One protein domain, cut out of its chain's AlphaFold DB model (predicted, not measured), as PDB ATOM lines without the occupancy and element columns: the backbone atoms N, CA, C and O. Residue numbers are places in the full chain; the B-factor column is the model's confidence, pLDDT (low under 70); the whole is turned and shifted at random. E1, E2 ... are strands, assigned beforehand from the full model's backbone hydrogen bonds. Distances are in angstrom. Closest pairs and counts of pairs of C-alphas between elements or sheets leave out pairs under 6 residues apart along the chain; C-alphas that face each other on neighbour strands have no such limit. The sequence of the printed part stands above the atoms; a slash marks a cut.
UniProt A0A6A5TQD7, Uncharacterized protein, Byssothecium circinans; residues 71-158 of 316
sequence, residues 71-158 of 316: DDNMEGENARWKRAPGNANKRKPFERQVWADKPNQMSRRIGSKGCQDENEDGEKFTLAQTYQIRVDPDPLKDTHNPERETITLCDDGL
ATOM      1  N   ASP A  71     107.747 274.335 229.322       87.69
ATOM      2  CA  ASP A  71     107.146 273.201 228.598       87.69
ATOM      3  C   ASP A  71     106.367 272.214 229.489       87.69
ATOM      4  O   ASP A  71     106.237 271.033 229.180       87.69
ATOM      5  N   ASP A  72     105.857 272.658 230.641       87.75
ATOM      6  CA  ASP A  72     105.210 271.790 231.631       87.75
ATOM      7  C   ASP A  72     106.052 270.560 232.037       87.75
ATOM      8  O   ASP A  72     105.496 269.481 232.273       87.75
ATOM      9  N   ASN A  73     107.382 270.695 232.146       81.12
ATOM     10  CA  ASN A  73     108.268 269.562 232.435       81.12
ATOM     11  C   ASN A  73     107.777 268.714 233.632       81.12
ATOM     12  O   ASN A  73     107.566 269.209 234.750       81.12
ATOM     13  N   MET A  74     107.613 267.416 233.367       81.56
ATOM     14  CA  MET A  74     107.064 266.408 234.276       81.56
ATOM     15  C   MET A  74     108.133 265.540 234.946       81.56
ATOM     16  O   MET A  74     107.818 264.774 235.863       81.56
ATOM     17  N   GLU A  75     109.383 265.625 234.486       79.62
ATOM     18  CA  GLU A  75     110.470 264.742 234.898       79.62
ATOM     19  C   GLU A  75     111.552 265.478 235.699       79.62
ATOM     20  O   GLU A  75     111.891 266.638 235.455       79.62
ATOM     21  N   GLY A  76     112.114 264.772 236.683       80.56
ATOM     22  CA  GLY A  76     113.186 265.271 237.542       80.56
ATOM     23  C   GLY A  76     112.721 265.904 238.858       80.56
ATOM     24  O   GLY A  76     111.539 266.145 239.117       80.56
ATOM     25  N   GLU A  77     113.685 266.165 239.742       79.38
ATOM     26  CA  GLU A  77     113.418 266.705 241.083       79.38
ATOM     27  C   GLU A  77     112.766 268.095 241.036       79.38
ATOM     28  O   GLU A  77     111.896 268.398 241.862       79.38
ATOM     29  N   ASN A  78     113.113 268.873 240.007       80.06
ATOM     30  CA  ASN A  78     112.656 270.243 239.776       80.06
ATOM     31  C   ASN A  78     111.430 270.349 238.853       80.06
ATOM     32  O   ASN A  78     111.040 271.463 238.515       80.06
ATOM     33  N   ALA A  79     110.811 269.229 238.460       87.00
ATOM     34  CA  ALA A  79     109.583 269.248 237.669       87.00
ATOM     35  C   ALA A  79     108.494 270.075 238.371       87.00
ATOM     36  O   ALA A  79     108.159 269.810 239.538       87.00
ATOM     37  N   ARG A  80     107.937 271.063 237.660       89.00
ATOM     38  CA  ARG A  80     106.818 271.875 238.157       89.00
ATOM     39  C   ARG A  80     105.569 271.015 238.299       89.00
ATOM     40  O   ARG A  80     104.907 271.063 239.340       89.00
ATOM     41  N   TRP A  81     105.310 270.184 237.289       89.56
ATOM     42  CA  TRP A  81     104.191 269.256 237.259       89.56
ATOM     43  C   TRP A  81     104.598 267.898 237.802       89.56
ATOM     44  O   TRP A  81     105.476 267.223 237.271       89.56
ATOM     45  N   LYS A  82     103.917 267.456 238.857       85.81
ATOM     46  CA  LYS A  82     104.094 266.114 239.419       85.81
ATOM     47  C   LYS A  82     102.764 265.397 239.446       85.81
ATOM     48  O   LYS A  82     101.715 266.010 239.645       85.81
ATOM     49  N   ARG A  83     102.788 264.077 239.266       79.56
ATOM     50  CA  ARG A  83     101.588 263.270 239.486       79.56
ATOM     51  C   ARG A  83     101.159 263.450 240.933       79.56
ATOM     52  O   ARG A  83     101.953 263.204 241.844       79.56
ATOM     53  N   ALA A  84      99.923 263.892 241.143       72.44
ATOM     54  CA  ALA A  84      99.371 263.939 242.481       72.44
ATOM     55  C   ALA A  84      99.401 262.509 243.044       72.44
ATOM     56  O   ALA A  84      99.028 261.569 242.326       72.44
ATOM     57  N   PRO A  85      99.858 262.313 244.293       59.47
ATOM     58  CA  PRO A  85      99.825 261.000 244.911       59.47
ATOM     59  C   PRO A  85      98.385 260.493 244.840       59.47
ATOM     60  O   PRO A  85      97.450 261.201 245.225       59.47
ATOM     61  N   GLY A  86      98.197 259.300 244.268       58.56
ATOM     62  CA  GLY A  86      96.879 258.688 244.174       58.56
ATOM     63  C   GLY A  86      96.240 258.724 245.556       58.56
ATOM     64  O   GLY A  86      96.837 258.260 246.524       58.56
ATOM     65  N   ASN A  87      95.072 259.351 245.674       53.94
ATOM     66  CA  ASN A  87      94.415 259.464 246.966       53.94
ATOM     67  C   ASN A  87      94.093 258.035 247.430       53.94
ATOM     68  O   ASN A  87      93.259 257.379 246.808       53.94
ATOM     69  N   ALA A  88      94.770 257.544 248.475       47.75
ATOM     70  CA  ALA A  88      94.675 256.153 248.932       47.75
ATOM     71  C   ALA A  88      93.222 255.719 249.218       47.75
ATOM     72  O   ALA A  88      92.888 254.540 249.123       47.75
ATOM     73  N   ASN A  89      92.337 256.688 249.482       51.38
ATOM     74  CA  ASN A  89      90.914 256.487 249.751       51.38
ATOM     75  C   ASN A  89      89.994 256.551 248.517       51.38
ATOM     76  O   ASN A  89      88.786 256.355 248.651       51.38
ATOM     77  N   LYS A  90      90.502 256.813 247.306       51.06
ATOM     78  CA  LYS A  90      89.691 256.790 246.079       51.06
ATOM     79  C   LYS A  90      90.185 255.662 245.176       51.06
ATOM     80  O   LYS A  90      91.249 255.773 244.582       51.06
ATOM     81  N   ARG A  91      89.359 254.617 245.020       50.97
ATOM     82  CA  ARG A  91      89.471 253.499 244.049       50.97
ATOM     83  C   ARG A  91      89.447 253.964 242.575       50.97
ATOM     84  O   ARG A  91      88.715 253.415 241.754       50.97
ATOM     85  N   LYS A  92      90.146 255.040 242.222       52.19
ATOM     86  CA  LYS A  92      90.259 255.494 240.839       52.19
ATOM     87  C   LYS A  92      91.482 254.800 240.216       52.19
ATOM     88  O   LYS A  92      92.539 254.825 240.841       52.19
ATOM     89  N   PRO A  93      91.346 254.178 239.029       50.47
ATOM     90  CA  PRO A  93      92.472 253.598 238.297       50.47
ATOM     91  C   PRO A  93      93.624 254.595 238.132       50.47
ATOM     92  O   PRO A  93      93.390 255.804 238.085       50.47
ATOM     93  N   PHE A  94      94.854 254.091 238.012       44.84
ATOM     94  CA  PHE A  94      96.082 254.872 237.793       44.84
ATOM     95  C   PHE A  94      95.965 255.865 236.618       44.84
ATOM     96  O   PHE A  94      96.482 256.975 236.677       44.84
ATOM     97  N   GLU A  95      95.176 255.515 235.605       47.66
ATOM     98  CA  GLU A  95      94.822 256.332 234.432       47.66
ATOM     99  C   GLU A  95      94.029 257.613 234.765       47.66
ATOM    100  O   GLU A  95      93.883 258.498 233.929       47.66
ATOM    101  N   ARG A  96      93.505 257.738 235.991       52.88
ATOM    102  CA  ARG A  96      92.769 258.914 236.487       52.88
ATOM    103  C   ARG A  96      93.610 259.800 237.410       52.88
ATOM    104  O   ARG A  96      93.044 260.615 238.146       52.88
ATOM    105  N   GLN A  97      94.930 259.614 237.429       60.75
ATOM    106  CA  GLN A  97      95.843 260.470 238.182       60.75
ATOM    107  C   GLN A  97      95.834 261.891 237.612       60.75
ATOM    108  O   GLN A  97      95.987 262.110 236.413       60.75
ATOM    109  N   VAL A  98      95.630 262.856 238.503       74.12
ATOM    110  CA  VAL A  98      95.681 264.288 238.210       74.12
ATOM    111  C   VAL A  98      97.132 264.735 238.345       74.12
ATOM    112  O   VAL A  98      97.819 264.308 239.272       74.12
ATOM    113  N   TRP A  99      97.617 265.576 237.439       83.56
ATOM    114  CA  TRP A  99      98.908 266.233 237.631       83.56
ATOM    115  C   TRP A  99      98.700 267.551 238.350       83.56
ATOM    116  O   TRP A  99      97.715 268.243 238.088       83.56
ATOM    117  N   ALA A 100      99.622 267.865 239.251       88.06
ATOM    118  CA  ALA A 100      99.602 269.071 240.048       88.06
ATOM    119  C   ALA A 100     100.861 269.906 239.793       88.06
ATOM    120  O   ALA A 100     101.980 269.397 239.897       88.06
ATOM    121  N   ASP A 101     100.660 271.186 239.501       89.88
ATOM    122  CA  ASP A 101     101.682 272.224 239.550       89.88
ATOM    123  C   ASP A 101     101.957 272.516 241.029       89.88
ATOM    124  O   ASP A 101     101.111 273.072 241.729       89.88
ATOM    125  N   LYS A 102     103.116 272.098 241.544       84.38
ATOM    126  CA  LYS A 102     103.424 272.236 242.975       84.38
ATOM    127  C   LYS A 102     103.563 273.708 243.413       84.38
ATOM    128  O   LYS A 102     102.972 274.049 244.440       84.38
ATOM    129  N   PRO A 103     104.307 274.578 242.706       89.44
ATOM    130  CA  PRO A 103     104.361 276.003 243.025       89.44
ATOM    131  C   PRO A 103     102.995 276.685 243.054       89.44
ATOM    132  O   PRO A 103     102.745 277.493 243.939       89.44
ATOM    133  N   ASN A 104     102.096 276.373 242.121       91.00
ATOM    134  CA  ASN A 104     100.824 277.091 242.014       91.00
ATOM    135  C   ASN A 104      99.635 276.341 242.600       91.00
ATOM    136  O   ASN A 104      98.561 276.922 242.679       91.00
ATOM    137  N   GLN A 105      99.796 275.087 243.016       89.62
ATOM    138  CA  GLN A 105      98.699 274.188 243.395       89.62
ATOM    139  C   GLN A 105      97.585 274.185 242.345       89.62
ATOM    140  O   GLN A 105      96.402 274.189 242.677       89.62
ATOM    141  N   MET A 106      97.971 274.203 241.070       91.06
ATOM    142  CA  MET A 106      97.046 274.014 239.958       91.06
ATOM    143  C   MET A 106      96.992 272.542 239.612       91.06
ATOM    144  O   MET A 106      97.930 271.789 239.852       91.06
ATOM    145  N   SER A 107      95.877 272.125 239.050       87.75
ATOM    146  CA  SER A 107      95.629 270.775 238.602       87.75
ATOM    147  C   SER A 107      95.162 270.802 237.158       87.75
ATOM    148  O   SER A 107      94.494 271.740 236.719       87.75
ATOM    149  N   ARG A 108      95.508 269.757 236.416       83.75
ATOM    150  CA  ARG A 108      95.049 269.591 235.037       83.75
ATOM    151  C   ARG A 108      94.034 268.469 234.917       83.75
ATOM    152  O   ARG A 108      94.004 267.539 235.727       83.75
ATOM    153  N   ARG A 109      93.177 268.568 233.902       72.25
ATOM    154  CA  ARG A 109      92.155 267.553 233.635       72.25
ATOM    155  C   ARG A 109      92.811 266.217 233.289       72.25
ATOM    156  O   ARG A 109      93.901 266.162 232.728       72.25
ATOM    157  N   ILE A 110      92.118 265.133 233.626       67.69
ATOM    158  CA  ILE A 110      92.532 263.779 233.248       67.69
ATOM    159  C   ILE A 110      92.576 263.703 231.716       67.69
ATOM    160  O   ILE A 110      91.603 264.079 231.067       67.69
ATOM    161  N   GLY A 111      93.687 263.208 231.169       68.62
ATOM    162  CA  GLY A 111      93.888 263.028 229.730       68.62
ATOM    163  C   GLY A 111      94.739 264.106 229.060       68.62
ATOM    164  O   GLY A 111      95.415 263.773 228.100       68.62
ATOM    165  N   SER A 112      94.787 265.335 229.590       76.56
ATOM    166  CA  SER A 112      95.710 266.353 229.066       76.56
ATOM    167  C   SER A 112      97.105 266.169 229.660       76.56
ATOM    168  O   SER A 112      97.279 265.998 230.881       76.56
ATOM    169  N   LYS A 113      98.106 266.206 228.783       78.00
ATOM    170  CA  LYS A 113      99.524 266.246 229.122       78.00
ATOM    171  C   LYS A 113     100.079 267.685 229.119       78.00
ATOM    172  O   LYS A 113     101.264 267.849 229.406       78.00
ATOM    173  N   GLY A 114      99.238 268.703 228.913       87.31
ATOM    174  CA  GLY A 114      99.641 270.113 228.843       87.31
ATOM    175  C   GLY A 114     100.451 270.373 227.578       87.31
ATOM    176  O   GLY A 114     100.124 269.839 226.524       87.31
ATOM    177  N   CYS A 115     101.584 271.060 227.699       90.25
ATOM    178  CA  CYS A 115     102.535 271.238 226.592       90.25
ATOM    179  C   CYS A 115     103.088 269.936 225.973       90.25
ATOM    180  O   CYS A 115     103.752 269.959 224.944       90.25
ATOM    181  N   GLN A 116     102.827 268.784 226.592       88.25
ATOM    182  CA  GLN A 116     103.241 267.473 226.095       88.25
ATOM    183  C   GLN A 116     102.117 266.746 225.334       88.25
ATOM    184  O   GLN A 116     102.206 265.531 225.147       88.25
ATOM    185  N   ASP A 117     101.022 267.430 224.985       85.31
ATOM    186  CA  ASP A 117      99.963 266.857 224.154       85.31
ATOM    187  C   ASP A 117     100.475 266.649 222.716       85.31
ATOM    188  O   ASP A 117     101.061 267.541 222.100       85.31
ATOM    189  N   GLU A 118     100.277 265.427 222.214       87.06
ATOM    190  CA  GLU A 118     100.826 264.914 220.954       87.06
ATOM    191  C   GLU A 118      99.686 264.553 219.997       87.06
ATOM    192  O   GLU A 118      98.633 264.067 220.424       87.06
ATOM    193  N   ASN A 119      99.892 264.768 218.699       84.38
ATOM    194  CA  ASN A 119      98.971 264.313 217.659       84.38
ATOM    195  C   ASN A 119      99.173 262.818 217.329       84.38
ATOM    196  O   ASN A 119      99.963 262.122 217.967       84.38
ATOM    197  N   GLU A 120      98.455 262.306 216.325       87.00
ATOM    198  CA  GLU A 120      98.540 260.895 215.906       87.00
ATOM    199  C   GLU A 120      99.947 260.470 215.449       87.00
ATOM    200  O   GLU A 120     100.299 259.295 215.564       87.00
ATOM    201  N   ASP A 121     100.761 261.420 214.982       88.25
ATOM    202  CA  ASP A 121     102.142 261.194 214.551       88.25
ATOM    203  C   ASP A 121     103.141 261.245 215.729       88.25
ATOM    204  O   ASP A 121     104.339 261.024 215.538       88.25
ATOM    205  N   GLY A 122     102.672 261.532 216.950       87.19
ATOM    206  CA  GLY A 122     103.519 261.736 218.126       87.19
ATOM    207  C   GLY A 122     104.195 263.109 218.170       87.19
ATOM    208  O   GLY A 122     105.111 263.310 218.964       87.19
ATOM    209  N   GLU A 123     103.783 264.053 217.321       85.50
ATOM    210  CA  GLU A 123     104.319 265.412 217.339       85.50
ATOM    211  C   GLU A 123     103.547 266.275 218.336       85.50
ATOM    212  O   GLU A 123     102.310 266.298 218.332       85.50
ATOM    213  N   LYS A 124     104.288 267.013 219.164       86.50
ATOM    214  CA  LYS A 124     103.722 268.050 220.022       86.50
ATOM    215  C   LYS A 124     103.114 269.162 219.165       86.50
ATOM    216  O   LYS A 124     103.609 269.467 218.079       86.50
ATOM    217  N   PHE A 125     101.988 269.702 219.619       85.19
ATOM    218  CA  PHE A 125     101.263 270.745 218.882       85.19
ATOM    219  C   PHE A 125     100.700 271.861 219.769       85.19
ATOM    220  O   PHE A 125     100.106 272.811 219.262       85.19
ATOM    221  N   THR A 126     100.849 271.750 221.089       88.81
ATOM    222  CA  THR A 126     100.307 272.741 222.024       88.81
ATOM    223  C   THR A 126     101.262 273.922 222.103       88.81
ATOM    224  O   THR A 126     102.410 273.760 222.501       88.81
ATOM    225  N   LEU A 127     100.799 275.115 221.728       90.62
ATOM    226  CA  LEU A 127     101.619 276.332 221.767       90.62
ATOM    227  C   LEU A 127     101.625 276.973 223.158       90.62
ATOM    228  O   LEU A 127     102.631 277.534 223.598       90.62
ATOM    229  N   ALA A 128     100.497 276.892 223.857       93.69
ATOM    230  CA  ALA A 128     100.332 277.347 225.223       93.69
ATOM    231  C   ALA A 128      99.146 276.628 225.881       93.69
ATOM    232  O   ALA A 128      98.376 275.943 225.211       93.69
ATOM    233  N   GLN A 129      99.036 276.740 227.204       93.69
ATOM    234  CA  GLN A 129      97.951 276.128 227.960       93.69
ATOM    235  C   GLN A 129      97.583 276.959 229.187       93.69
ATOM    236  O   GLN A 129      98.426 277.246 230.044       93.69
ATOM    237  N   THR A 130      96.291 277.248 229.326       95.06
ATOM    238  CA  THR A 130      95.704 277.860 230.520       95.06
ATOM    239  C   THR A 130      95.213 276.809 231.512       95.06
ATOM    240  O   THR A 130      94.547 275.830 231.160       95.06
ATOM    241  N   TYR A 131      95.497 277.042 232.793       93.81
ATOM    242  CA  TYR A 131      95.080 276.219 233.919       93.81
ATOM    243  C   TYR A 131      94.328 277.062 234.945       93.81
ATOM    244  O   TYR A 131      94.822 278.087 235.413       93.81
ATOM    245  N   GLN A 132      93.149 276.580 235.334       93.19
ATOM    246  CA  GLN A 132      92.216 277.307 236.211       93.19
ATOM    247  C   GLN A 132      91.788 276.490 237.434       93.19
ATOM    248  O   GLN A 132      91.270 277.020 238.416       93.19
ATOM    249  N   ILE A 133      91.987 275.170 237.383       88.81
ATOM    250  CA  ILE A 133      91.508 274.255 238.415       88.81
ATOM    251  C   ILE A 133      92.566 274.157 239.502       88.81
ATOM    252  O   ILE A 133      93.620 273.567 239.288       88.81
ATOM    253  N   ARG A 134      92.278 274.681 240.686       86.94
ATOM    254  CA  ARG A 134      93.151 274.535 241.855       86.94
ATOM    255  C   ARG A 134      93.032 273.143 242.476       86.94
ATOM    256  O   ARG A 134      91.993 272.489 242.381       86.94
ATOM    257  N   VAL A 135      94.101 272.698 243.125       84.12
ATOM    258  CA  VAL A 135      94.075 271.550 244.037       84.12
ATOM    259  C   VAL A 135      93.193 271.907 245.235       84.12
ATOM    260  O   VAL A 135      93.242 273.030 245.731       84.12
ATOM    261  N   ASP A 136      92.380 270.950 245.686       80.75
ATOM    262  CA  ASP A 136      91.468 271.106 246.821       80.75
ATOM    263  C   ASP A 136      91.800 270.077 247.922       80.75
ATOM    264  O   ASP A 136      91.805 268.868 247.636       80.75
ATOM    265  N   PRO A 137      92.083 270.512 249.168       83.12
ATOM    266  CA  PRO A 137      92.180 271.913 249.612       83.12
ATOM    267  C   PRO A 137      93.402 272.638 249.029       83.12
ATOM    268  O   PRO A 137      94.429 272.002 248.805       83.12
ATOM    269  N   ASP A 138      93.302 273.960 248.832       84.69
ATOM    270  CA  ASP A 138      94.424 274.810 248.396       84.69
ATOM    271  C   ASP A 138      95.301 275.196 249.605       84.69
ATOM    272  O   ASP A 138      94.885 276.037 250.412       84.69
ATOM    273  N   PRO A 139      96.507 274.614 249.763       87.12
ATOM    274  CA  PRO A 139      97.372 274.901 250.903       87.12
ATOM    275  C   PRO A 139      98.072 276.264 250.806       87.12
ATOM    276  O   PRO A 139      98.713 276.671 251.771       87.12
ATOM    277  N   LEU A 140      97.992 276.958 249.663       90.00
ATOM    278  CA  LEU A 140      98.675 278.236 249.430       90.00
ATOM    279  C   LEU A 140      97.730 279.439 249.475       90.00
ATOM    280  O   LEU A 140      98.174 280.560 249.255       90.00
ATOM    281  N   LYS A 141      96.445 279.239 249.784       88.88
ATOM    282  CA  LYS A 141      95.431 280.309 249.805       88.88
ATOM    283  C   LYS A 141      95.782 281.513 250.696       88.88
ATOM    284  O   LYS A 141      95.266 282.595 250.457       88.88
ATOM    285  N   ASP A 142      96.623 281.313 251.715       91.62
ATOM    286  CA  ASP A 142      97.006 282.352 252.683       91.62
ATOM    287  C   ASP A 142      98.279 283.115 252.263       91.62
ATOM    288  O   ASP A 142      98.616 284.133 252.855       91.62
ATOM    289  N   THR A 143      99.018 282.623 251.262       93.50
ATOM    290  CA  THR A 143     100.272 283.234 250.777       93.50
ATOM    291  C   THR A 143     100.222 283.607 249.296       93.50
ATOM    292  O   THR A 143     101.114 284.285 248.782       93.50
ATOM    293  N   HIS A 144      99.213 283.122 248.575       95.62
ATOM    294  CA  HIS A 144      98.996 283.320 247.149       95.62
ATOM    295  C   HIS A 144      97.595 283.876 246.918       95.62
ATOM    296  O   HIS A 144      96.688 283.627 247.706       95.62
ATOM    297  N   ASN A 145      97.386 284.517 245.766       95.38
ATOM    298  CA  ASN A 145      96.040 284.837 245.314       95.38
ATOM    299  C   ASN A 145      95.194 283.540 245.237       95.38
ATOM    300  O   ASN A 145      95.574 282.610 244.504       95.38
ATOM    301  N   PRO A 146      94.075 283.431 245.977       93.31
ATOM    302  CA  PRO A 146      93.234 282.234 245.975       93.31
ATOM    303  C   PRO A 146      92.473 282.055 244.656       93.31
ATOM    304  O   PRO A 146      91.983 280.965 244.380       93.31
ATOM    305  N   GLU A 147      92.396 283.091 243.826       94.12
ATOM    306  CA  GLU A 147      91.784 283.068 242.498       94.12
ATOM    307  C   GLU A 147      92.814 282.973 241.370       94.12
ATOM    308  O   GLU A 147      92.454 283.145 240.210       94.12
ATOM    309  N   ARG A 148      94.085 282.697 241.692       95.62
ATOM    310  CA  ARG A 148      95.140 282.603 240.681       95.62
ATOM    311  C   ARG A 148      94.825 281.572 239.602       95.62
ATOM    312  O   ARG A 148      94.310 280.483 239.881       95.62
ATOM    313  N   GLU A 149      95.261 281.904 238.402       96.75
ATOM    314  CA  GLU A 149      95.301 281.041 237.230       96.75
ATOM    315  C   GLU A 149      96.731 281.042 236.672       96.75
ATOM    316  O   GLU A 149      97.544 281.927 236.969       96.75
ATOM    317  N   THR A 150      97.084 280.025 235.894       96.38
ATOM    318  CA  THR A 150      98.431 279.920 235.318       96.38
ATOM    319  C   THR A 150      98.355 279.640 233.835       96.38
ATOM    320  O   THR A 150      97.531 278.837 233.412       96.38
ATOM    321  N   ILE A 151      99.258 280.245 233.073       96.56
ATOM    322  CA  ILE A 151      99.454 279.986 231.652       96.56
ATOM    323  C   ILE A 151     100.869 279.443 231.476       96.56
ATOM    324  O   ILE A 151     101.831 280.048 231.957       96.56
ATOM    325  N   THR A 152     101.005 278.320 230.784       95.62
ATOM    326  CA  THR A 152     102.302 277.856 230.285       95.62
ATOM    327  C   THR A 152     102.418 278.218 228.817       95.62
ATOM    328  O   THR A 152     101.512 277.925 228.048       95.62
ATOM    329  N   LEU A 153     103.524 278.841 228.431       94.06
ATOM    330  CA  LEU A 153     103.954 278.964 227.044       94.06
ATOM    331  C   LEU A 153     104.874 277.780 226.755       94.06
ATOM    332  O   LEU A 153     105.901 277.622 227.422       94.06
ATOM    333  N   CYS A 154     104.458 276.931 225.824       91.75
ATOM    334  CA  CYS A 154     105.147 275.692 225.494       91.75
ATOM    335  C   CYS A 154     106.351 275.966 224.599       91.75
ATOM    336  O   CYS A 154     106.429 277.017 223.956       91.75
ATOM    337  N   ASP A 155     107.279 275.016 224.529       88.69
ATOM    338  CA  ASP A 155     108.479 275.188 223.712       88.69
ATOM    339  C   ASP A 155     108.122 275.377 222.234       88.69
ATOM    340  O   ASP A 155     108.705 276.243 221.593       88.69
ATOM    341  N   ASP A 156     107.105 274.686 221.713       82.88
ATOM    342  CA  ASP A 156     106.624 274.879 220.333       82.88
ATOM    343  C   ASP A 156     106.056 276.288 220.092       82.88
ATOM    344  O   ASP A 156     106.189 276.845 219.004       82.88
ATOM    345  N   GLY A 157     105.480 276.912 221.124       78.31
ATOM    346  CA  GLY A 157     105.031 278.306 221.090       78.31
ATOM    347  C   GLY A 157     106.158 279.330 221.265       78.31
ATOM    348  O   GLY A 157     105.918 280.531 221.150       78.31
ATOM    349  N   LEU A 158     107.386 278.894 221.567       80.69
ATOM    350  CA  LEU A 158     108.560 279.748 221.788       80.69
ATOM    351  C   LEU A 158     109.675 279.513 220.751       80.69
ATOM    352  O   LEU A 158     110.433 280.451 220.446       80.69
TER     353      LEU A 158
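Overview. This is residues 71 to 158 of the 316 residues of an uncharacterized protein of Byssothecium circinans (UniProt A0A6A5TQD7). With little regular structure, this is two small strand hairpins, E1 with E2 and E3 with E4, among long loops; residues 106 to 107 bridge E2 and the loop after E3, and residues 88 to 93 stick out. The 88 printed residues hold four named strands, E1 to E4 in order, in two antiparallel sheets. The class is all strand, with only 15 residues in named elements; the whole is compact, radius of gyration of the C-alphas 13.7 A, spans 39 by 32 by 23 A.

Along the chain. E1, residues 81 to 83 from C-alpha 81 at (104.191, 269.256, 237.259), and E2, residues 99 to 101, are each 6.9 A long. E3, residues 128 to 131, is 10.2 A; E4, residues 149 to 153, is 13.5 A, ending at C-alpha 153 at (103.954, 278.964, 227.044).

Arrangement. In the hairpin E1 and E2, antiparallel at 145 degrees, N 82 and O 100 are within hydrogen-bond range at 2.9 A. In the hairpin E3 and E4, antiparallel at 165 degrees, N 131 and O 150 are within range at 2.8 A. E2 and E3 are apart.

Size, cuts and confidence. The farthest C-alphas, Asp 121 and Asp 142, are 43.9 A apart. The printed part has no cut; its three links are long. Residues 85 to 97 and 110 to 111 have pLDDT under 70.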